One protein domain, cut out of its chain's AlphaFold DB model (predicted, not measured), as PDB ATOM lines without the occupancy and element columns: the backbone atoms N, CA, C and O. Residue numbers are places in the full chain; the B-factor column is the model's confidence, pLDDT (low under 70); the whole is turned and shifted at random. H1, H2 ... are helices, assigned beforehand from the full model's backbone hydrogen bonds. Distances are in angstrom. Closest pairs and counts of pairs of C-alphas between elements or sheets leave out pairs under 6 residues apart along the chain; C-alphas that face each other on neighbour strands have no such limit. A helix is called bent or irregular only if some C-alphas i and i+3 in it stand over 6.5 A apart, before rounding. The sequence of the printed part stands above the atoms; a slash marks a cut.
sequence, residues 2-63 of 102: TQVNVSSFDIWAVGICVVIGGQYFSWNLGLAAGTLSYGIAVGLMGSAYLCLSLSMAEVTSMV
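AT A GLANCE: This is residues 2 to 63 of the 102 residues of an uncharacterized protein of Aphanomyces astaci (UniProt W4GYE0). Two long helices, H1 and H2, make a narrow V: they run opposite ways from a tight turn at residues 33 and 34 and spread apart with an open gap between their arms. A tail of residues 2 to 7 sticks out at the far end of H1. The printed part has 62 residues with two named helices, H1 then H2, and no named strand; its class is all helix. It is only just extended, close to loose, with a radius of gyration of the C-alphas of 16.0 A, and flat, spanning 48 by 26 by 13 A.

HOW THE PARTS SIT: H1, residues 8 to 32, has a kink of 41 degrees near residue 26 and is irregular, with C-alphas 25 and 28 7.3 A apart. H2, residues 35 to 62, follows after a tight link of 2 residues. The two helices are close but not clearly touching, with 2 pairs of C-alphas within 8 A. Their closest C-alphas, those of Gly 30 and Tyr 38, are 5.7 A apart, while their centres are 14.3 A apart. They run opposite ways at a shallow tilt of 28 degrees. The O i to N i+4 pairs within hydrogen-bond range are 17 of 21 in H1 and 23 of 24 in H2.

IN THESE COORDINATES: H1 begins at C-alpha 8 at (2.560, -44.302, 357.009) and ends at C-alpha 32 at (-26.392, -68.776, 357.702), a length of 37.9 A. H2 is 41.3 A long from first to last C-alpha and ends at C-alpha 62 at (-9.177, -28.873, 360.824).

THE WHOLE: The two C-alphas farthest apart, those of Thr 2 and Gly 34, are 50.1 A apart. The printed part has no cut. Residues 2 to 26, 32 to 37 and 43 to 63 stand free. The mean pLDDT of the printed part is 85.8, and residues 2 to 3 are under 70.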
ATOM      1  N   THR A   2      11.016 -43.206 373.907       58.19
ATOM      2  CA  THR A   2      11.703 -43.282 372.609       58.19
ATOM      3  C   THR A   2      10.697 -42.980 371.501       58.19
ATOM      4  O   THR A   2       9.675 -43.656 371.419       58.19
ATOM      5  N   GLN A   3      10.946 -41.945 370.694       63.66
ATOM      6  CA  GLN A   3      10.137 -41.634 369.513       63.66
ATOM      7  C   GLN A   3      10.333 -42.775 368.511       63.66
ATOM      8  O   GLN A   3      11.360 -42.851 367.840       63.66
ATOM      9  N   VAL A   4       9.391 -43.713 368.483       78.56
ATOM     10  CA  VAL A   4       9.383 -44.782 367.486       78.56
ATOM     11  C   VAL A   4       9.093 -44.116 366.144       78.56
ATOM     12  O   VAL A   4       8.132 -43.357 366.035       78.56
ATOM     13  N   ASN A   5       9.944 -44.331 365.142       82.12
ATOM     14  CA  ASN A   5       9.667 -43.849 363.793       82.12
ATOM     15  C   ASN A   5       8.543 -44.719 363.219       82.12
ATOM     16  O   ASN A   5       8.776 -45.881 362.905       82.12
ATOM     17  N   VAL A   6       7.325 -44.178 363.179       84.88
ATOM     18  CA  VAL A   6       6.153 -44.867 362.633       84.88
ATOM     19  C   VAL A   6       5.975 -44.403 361.194       84.88
ATOM     20  O   VAL A   6       5.772 -43.211 360.946       84.88
ATOM     21  N   SER A   7       6.085 -45.330 360.248       91.06
ATOM     22  CA  SER A   7       5.861 -45.055 358.832       91.06
ATOM     23  C   SER A   7       4.361 -45.032 358.530       91.06
ATOM     24  O   SER A   7       3.570 -45.725 359.172       91.06
ATOM     25  N   SER A   8       3.948 -44.293 357.497       88.88
ATOM     26  CA  SER A   8       2.560 -44.302 357.009       88.88
ATOM     27  C   SER A   8       2.071 -45.716 356.665       88.88
ATOM     28  O   SER A   8       0.889 -46.021 356.819       88.88
ATOM     29  N   PHE A   9       2.987 -46.591 356.240       90.69
ATOM     30  CA  PHE A   9       2.690 -47.995 355.957       90.69
ATOM     31  C   PHE A   9       2.309 -48.793 357.207       90.69
ATOM     32  O   PHE A   9       1.435 -49.654 357.119       90.69
ATOM     33  N   ASP A  10       2.899 -48.489 358.363       92.75
ATOM     34  CA  ASP A  10       2.609 -49.206 359.609       92.75
ATOM     35  C   ASP A  10       1.183 -48.902 360.083       92.75
ATOM     36  O   ASP A  10       0.434 -49.802 360.459       92.75
ATOM     37  N   ILE A  11       0.769 -47.633 359.991       91.00
ATOM     38  CA  ILE A  11      -0.581 -47.193 360.372       91.00
ATOM     39  C   ILE A  11      -1.631 -47.815 359.443       91.00
ATOM     40  O   ILE A  11      -2.673 -48.289 359.902       91.00
ATOM     41  N   TRP A  12      -1.342 -47.866 358.141       91.94
ATOM     42  CA  TRP A  12      -2.209 -48.517 357.160       91.94
ATOM     43  C   TRP A  12      -2.358 -50.021 357.428       91.94
ATOM     44  O   TRP A  12      -3.479 -50.536 357.445       91.94
ATOM     45  N   ALA A  13      -1.250 -50.714 357.708       93.25
ATOM     46  CA  ALA A  13      -1.263 -52.137 358.035       93.25
ATOM     47  C   ALA A  13      -2.065 -52.426 359.315       93.25
ATOM     48  O   ALA A  13      -2.889 -53.342 359.323       93.25
ATOM     49  N   VAL A  14      -1.895 -51.623 360.373       92.75
ATOM     50  CA  VAL A  14      -2.673 -51.762 361.618       92.75
ATOM     51  C   VAL A  14      -4.169 -51.574 361.361       92.75
ATOM     52  O   VAL A  14      -4.970 -52.374 361.847       92.75
ATOM     53  N   GLY A  15      -4.556 -50.579 360.556       89.50
ATOM     54  CA  GLY A  15      -5.958 -50.352 360.194       89.50
ATOM     55  C   GLY A  15      -6.597 -51.561 359.503       89.50
ATOM     56  O   GLY A  15      -7.688 -51.989 359.879       89.50
ATOM     57  N   ILE A  16      -5.895 -52.170 358.544       91.81
ATOM     58  CA  ILE A  16      -6.377 -53.366 357.834       91.81
ATOM     59  C   ILE A  16      -6.521 -54.556 358.781       91.81
ATOM     60  O   ILE A  16      -7.545 -55.244 358.750       91.81
ATOM     61  N   CYS A  17      -5.521 -54.790 359.633       90.50
ATOM     62  CA  CYS A  17      -5.529 -55.899 360.583       90.50
ATOM     63  C   CYS A  17      -6.728 -55.832 361.541       90.50
ATOM     64  O   CYS A  17      -7.382 -56.853 361.764       90.50
ATOM     65  N   VAL A  18      -7.054 -54.643 362.064       87.75
ATOM     66  CA  VAL A  18      -8.193 -54.447 362.980       87.75
ATOM     67  C   VAL A  18      -9.528 -54.708 362.278       87.75
ATOM     68  O   VAL A  18     -10.369 -55.433 362.811       87.75
ATOM     69  N   VAL A  19      -9.719 -54.175 361.063       87.94
ATOM     70  CA  VAL A  19     -10.980 -54.348 360.321       87.94
ATOM     71  C   VAL A  19     -11.194 -55.814 359.964       87.94
ATOM     72  O   VAL A  19     -12.239 -56.381 360.282       87.94
ATOM     73  N   ILE A  20     -10.200 -56.446 359.337       87.75
ATOM     74  CA  ILE A  20     -10.302 -57.834 358.882       87.75
ATOM     75  C   ILE A  20     -10.547 -58.784 360.067       87.75
ATOM     76  O   ILE A  20     -11.401 -59.667 359.970       87.75
ATOM     77  N   GLY A  21      -9.864 -58.568 361.199       83.56
ATOM     78  CA  GLY A  21     -10.050 -59.363 362.415       83.56
ATOM     79  C   GLY A  21     -11.497 -59.371 362.923       83.56
ATOM     80  O   GLY A  21     -12.009 -60.427 363.289       83.56
ATOM     81  N   GLY A  22     -12.187 -58.226 362.876       77.88
ATOM     82  CA  GLY A  22     -13.592 -58.124 363.289       77.88
ATOM     83  C   GLY A  22     -14.579 -58.763 362.304       77.88
ATOM     84  O   GLY A  22     -15.561 -59.383 362.719       77.88
ATOM     85  N   GLN A  23     -14.321 -58.661 360.996       81.81
ATOM     86  CA  GLN A  23     -15.219 -59.214 359.974       81.81
ATOM     87  C   GLN A  23     -15.273 -60.750 360.029       81.81
ATOM     88  O   GLN A  23     -16.362 -61.323 359.947       81.81
ATOM     89  N   TYR A  24     -14.133 -61.418 360.246       75.69
ATOM     90  CA  TYR A  24     -14.060 -62.885 360.296       75.69
ATOM     91  C   TYR A  24     -14.989 -63.523 361.339       75.69
ATOM     92  O   TYR A  24     -15.531 -64.600 361.089       75.69
ATOM     93  N   PHE A  25     -15.215 -62.862 362.478       70.44
ATOM     94  CA  PHE A  25     -16.118 -63.361 363.520       70.44
ATOM     95  C   PHE A  25     -17.574 -63.468 363.033       70.44
ATOM     96  O   PHE A  25     -18.294 -64.401 363.382       70.44
ATOM     97  N   SER A  26     -18.005 -62.541 362.177       74.12
ATOM     98  CA  SER A  26     -19.421 -62.369 361.829       74.12
ATOM     99  C   SER A  26     -19.843 -63.122 360.561       74.12
ATOM    100  O   SER A  26     -21.036 -63.275 360.294       74.12
ATOM    101  N   TRP A  27     -18.884 -63.621 359.772       76.38
ATOM    102  CA  TRP A  27     -19.153 -64.210 358.455       76.38
ATOM    103  C   TRP A  27     -20.016 -65.469 358.526       76.38
ATOM    104  O   TRP A  27     -20.984 -65.580 357.777       76.38
ATOM    105  N   ASN A  28     -19.727 -66.389 359.450       79.12
ATOM    106  CA  ASN A  28     -20.471 -67.649 359.562       79.12
ATOM    107  C   ASN A  28     -21.956 -67.426 359.897       79.12
ATOM    108  O   ASN A  28     -22.820 -68.087 359.323       79.12
ATOM    109  N   LEU A  29     -22.266 -66.458 360.770       78.69
ATOM    110  CA  LEU A  29     -23.649 -66.103 361.104       78.69
ATOM    111  C   LEU A  29     -24.352 -65.378 359.946       78.69
ATOM    112  O   LEU A  29     -25.527 -65.630 359.690       78.69
ATOM    113  N   GLY A  30     -23.641 -64.510 359.222       77.81
ATOM    114  CA  GLY A  30     -24.185 -63.818 358.051       77.81
ATOM    115  C   GLY A  30     -24.519 -64.771 356.901       77.81
ATOM    116  O   GLY A  30     -25.597 -64.692 356.314       77.81
ATOM    117  N   LEU A  31     -23.634 -65.733 356.632       79.88
ATOM    118  CA  LEU A  31     -23.831 -66.779 355.624       79.88
ATOM    119  C   LEU A  31     -25.004 -67.712 355.965       79.88
ATOM    120  O   LEU A  31     -25.727 -68.123 355.057       79.88
ATOM    121  N   ALA A  32     -25.242 -67.990 357.252       81.94
ATOM    122  CA  ALA A  32     -26.392 -68.776 357.702       81.94
ATOM    123  C   ALA A  32     -27.746 -68.085 357.435       81.94
ATOM    124  O   ALA A  32     -28.749 -68.766 357.231       81.94
ATOM    125  N   ALA A  33     -27.780 -66.749 357.392       78.38
ATOM    126  CA  ALA A  33     -28.978 -65.968 357.070       78.38
ATOM    127  C   ALA A  33     -29.252 -65.844 355.552       78.38
ATOM    128  O   ALA A  33     -30.335 -65.407 355.156       78.38
ATOM    129  N   GLY A  34     -28.294 -66.232 354.700       82.81
ATOM    130  CA  GLY A  34     -28.408 -66.229 353.238       82.81
ATOM    131  C   GLY A  34     -27.313 -65.416 352.540       82.81
ATOM    132  O   GLY A  34     -26.955 -64.318 352.953       82.81
ATOM    133  N   THR A  35     -26.782 -65.940 351.433       81.25
ATOM    134  CA  THR A  35     -25.644 -65.342 350.708       81.25
ATOM    135  C   THR A  35     -25.983 -64.013 350.032       81.25
ATOM    136  O   THR A  35     -25.185 -63.077 350.071       81.25
ATOM    137  N   LEU A  36     -27.171 -63.906 349.428       83.31
ATOM    138  CA  LEU A  36     -27.598 -62.700 348.712       83.31
ATOM    139  C   LEU A  36     -27.945 -61.553 349.674       83.31
ATOM    140  O   LEU A  36     -27.527 -60.417 349.459       83.31
ATOM    141  N   SER A  37     -28.676 -61.855 350.751       84.12
ATOM    142  CA  SER A  37     -29.032 -60.886 351.796       84.12
ATOM    143  C   SER A  37     -27.787 -60.372 352.520       84.12
ATOM    144  O   SER A  37     -27.662 -59.166 352.734       84.12
ATOM    145  N   TYR A  38     -26.832 -61.258 352.813       85.69
ATOM    146  CA  TYR A  38     -25.553 -60.886 353.407       85.69
ATOM    147  C   TYR A  38     -24.716 -59.983 352.488       85.69
ATOM    148  O   TYR A  38     -24.218 -58.953 352.936       85.69
ATOM    149  N   GLY A  39     -24.619 -60.302 351.192       84.81
ATOM    150  CA  GLY A  39     -23.875 -59.479 350.230       84.81
ATOM    151  C   GLY A  39     -24.413 -58.047 350.110       84.81
ATOM    152  O   GLY A  39     -23.635 -57.091 350.107       84.81
ATOM    153  N   ILE A  40     -25.741 -57.882 350.079       89.62
ATOM    154  CA  ILE A  40     -26.382 -56.558 350.040       89.62
ATOM    155  C   ILE A  40     -26.152 -55.800 351.356       89.62
ATOM    156  O   ILE A  40     -25.824 -54.613 351.324       89.62
ATOM    157  N   ALA A  41     -26.275 -56.474 352.504       89.19
ATOM    158  CA  ALA A  41     -26.040 -55.863 353.812       89.19
ATOM    159  C   ALA A  41     -24.595 -55.358 353.963       89.19
ATOM    160  O   ALA A  41     -24.385 -54.224 354.396       89.19
ATOM    161  N   VAL A  42     -23.604 -56.154 353.547       89.12
ATOM    162  CA  VAL A  42     -22.185 -55.759 353.564       89.12
ATOM    163  C   VAL A  42     -21.932 -54.570 352.636       89.12
ATOM    164  O   VAL A  42     -21.235 -53.634 353.023       89.12
ATOM    165  N   GLY A  43     -22.529 -54.559 351.440       90.75
ATOM    166  CA  GLY A  43     -22.410 -53.433 350.511       90.75
ATOM    167  C   GLY A  43     -22.995 -52.128 351.064       90.75
ATOM    168  O   GLY A  43     -22.364 -51.076 350.957       90.75
ATOM    169  N   LEU A  44     -24.174 -52.194 351.694       94.25
ATOM    170  CA  LEU A  44     -24.849 -51.030 352.278       94.25
ATOM    171  C   LEU A  44     -24.104 -50.494 353.508       94.25
ATOM    172  O   LEU A  44     -23.891 -49.289 353.628       94.25
ATOM    173  N   MET A  45     -23.659 -51.377 354.402       92.31
ATOM    174  CA  MET A  45     -22.856 -50.969 355.559       92.31
ATOM    175  C   MET A  45     -21.488 -50.425 355.137       92.31
ATOM    176  O   MET A  45     -21.012 -49.450 355.716       92.31
ATOM    177  N   GLY A  46     -20.879 -51.001 354.096       92.25
ATOM    178  CA  GLY A  46     -19.624 -50.519 353.528       92.25
ATOM    179  C   GLY A  46     -19.736 -49.096 352.977       92.25
ATOM    180  O   GLY A  46     -18.885 -48.260 353.276       92.25
ATOM    181  N   SER A  47     -20.798 -48.781 352.228       95.38
ATOM    182  CA  SER A  47     -21.000 -47.420 351.710       95.38
ATOM    183  C   SER A  47     -21.271 -46.408 352.826       95.38
ATOM    184  O   SER A  47     -20.666 -45.334 352.829       95.38
ATOM    185  N   ALA A  48     -22.088 -46.766 353.823       95.38
ATOM    186  CA  ALA A  48     -22.317 -45.931 355.001       95.38
ATOM    187  C   ALA A  48     -21.014 -45.652 355.776       95.38
ATOM    188  O   ALA A  48     -20.756 -44.510 356.162       95.38
ATOM    189  N   TYR A  49     -20.157 -46.668 355.942       92.31
ATOM    190  CA  TYR A  49     -18.855 -46.529 356.597       92.31
ATOM    191  C   TYR A  49     -17.892 -45.619 355.816       92.31
ATOM    192  O   TYR A  49     -17.177 -44.815 356.419       92.31
ATOM    193  N   LEU A  50     -17.894 -45.684 354.481       94.25
ATOM    194  CA  LEU A  50     -17.103 -44.776 353.643       94.25
ATOM    195  C   LEU A  50     -17.562 -43.320 353.791       94.25
ATOM    196  O   LEU A  50     -16.728 -42.437 353.989       94.25
ATOM    197  N   CYS A  51     -18.874 -43.062 353.764       95.31
ATOM    198  CA  CYS A  51     -19.419 -41.719 353.986       95.31
ATOM    199  C   CYS A  51     -19.046 -41.169 355.373       95.31
ATOM    200  O   CYS A  51     -18.662 -40.003 355.501       95.31
ATOM    201  N   LEU A  52     -19.110 -42.015 356.404       92.06
ATOM    202  CA  LEU A  52     -18.690 -41.658 357.757       92.06
ATOM    203  C   LEU A  52     -17.188 -41.333 357.815       92.06
ATOM    204  O   LEU A  52     -16.804 -40.310 358.377       92.06
ATOM    205  N   SER A  53     -16.350 -42.163 357.190       91.44
ATOM    206  CA  SER A  53     -14.891 -41.984 357.161       91.44
ATOM    207  C   SER A  53     -14.484 -40.678 356.479       91.44
ATOM    208  O   SER A  53     -13.625 -39.960 356.988       91.44
ATOM    209  N   LEU A  54     -15.134 -40.328 355.364       92.81
ATOM    210  CA  LEU A  54     -14.923 -39.046 354.684       92.81
ATOM    211  C   LEU A  54     -15.324 -37.864 355.574       92.81
ATOM    212  O   LEU A  54     -14.593 -36.884 355.665       92.81
ATOM    213  N   SER A  55     -16.442 -37.982 356.293       90.69
ATOM    214  CA  SER A  55     -16.887 -36.942 357.229       90.69
ATOM    215  C   SER A  55     -15.890 -36.745 358.379       90.69
ATOM    216  O   SER A  55     -15.595 -35.614 358.759       90.69
ATOM    217  N   MET A  56     -15.328 -37.831 358.919       87.19
ATOM    218  CA  MET A  56     -14.282 -37.749 359.944       87.19
ATOM    219  C   MET A  56     -12.976 -37.168 359.388       87.19
ATOM    220  O   MET A  56     -12.329 -36.375 360.072       87.19
ATOM    221  N   ALA A  57     -12.602 -37.506 358.152       89.44
ATOM    222  CA  ALA A  57     -11.417 -36.954 357.496       89.44
ATOM    223  C   ALA A  57     -11.491 -35.419 357.384       89.44
ATOM    224  O   ALA A  57     -10.545 -34.737 357.780       89.44
ATOM    225  N   GLU A  58     -12.635 -34.873 356.961       90.62
ATOM    226  CA  GLU A  58     -12.862 -33.421 356.890       90.62
ATOM    227  C   GLU A  58     -12.650 -32.743 358.251       90.62
ATOM    228  O   GLU A  58     -11.899 -31.773 358.357       90.62
ATOM    229  N   VAL A  59     -13.230 -33.295 359.322       87.69
ATOM    230  CA  VAL A  59     -13.104 -32.719 360.671       87.69
ATOM    231  C   VAL A  59     -11.672 -32.846 361.205       87.69
ATOM    232  O   VAL A  59     -11.137 -31.889 361.763       87.69
ATOM    233  N   THR A  60     -11.018 -33.996 361.021       84.75
ATOM    234  CA  THR A  60      -9.641 -34.219 361.510       84.75
ATOM    235  C   THR A  60      -8.604 -33.337 360.815       84.75
ATOM    236  O   THR A  60      -7.608 -32.977 361.438       84.75
ATOM    237  N   SER A  61      -8.850 -32.917 359.569       85.25
ATOM    238  CA  SER A  61      -7.974 -31.971 358.864       85.25
ATOM    239  C   SER A  61      -7.948 -30.576 359.509       85.25
ATOM    240  O   SER A  61      -6.935 -29.881 359.444       85.25
ATOM    241  N   MET A  62      -9.039 -30.182 360.177       84.38
ATOM    242  CA  MET A  62      -9.177 -28.873 360.824       84.38
ATOM    243  C   MET A  62      -8.602 -28.844 362.242       84.38
ATOM    244  O   MET A  62      -8.286 -27.766 362.748       84.38
ATOM    245  N   VAL A  63      -8.465 -30.002 362.898       82.06
ATOM    246  CA  VAL A  63      -8.014 -30.081 364.293       82.06
ATOM    247  C   VAL A  63      -6.891 -31.114 364.453       82.06
ATOM    248  O   VAL A  63      -7.158 -32.295 364.674       82.06
TER     249      VAL A  63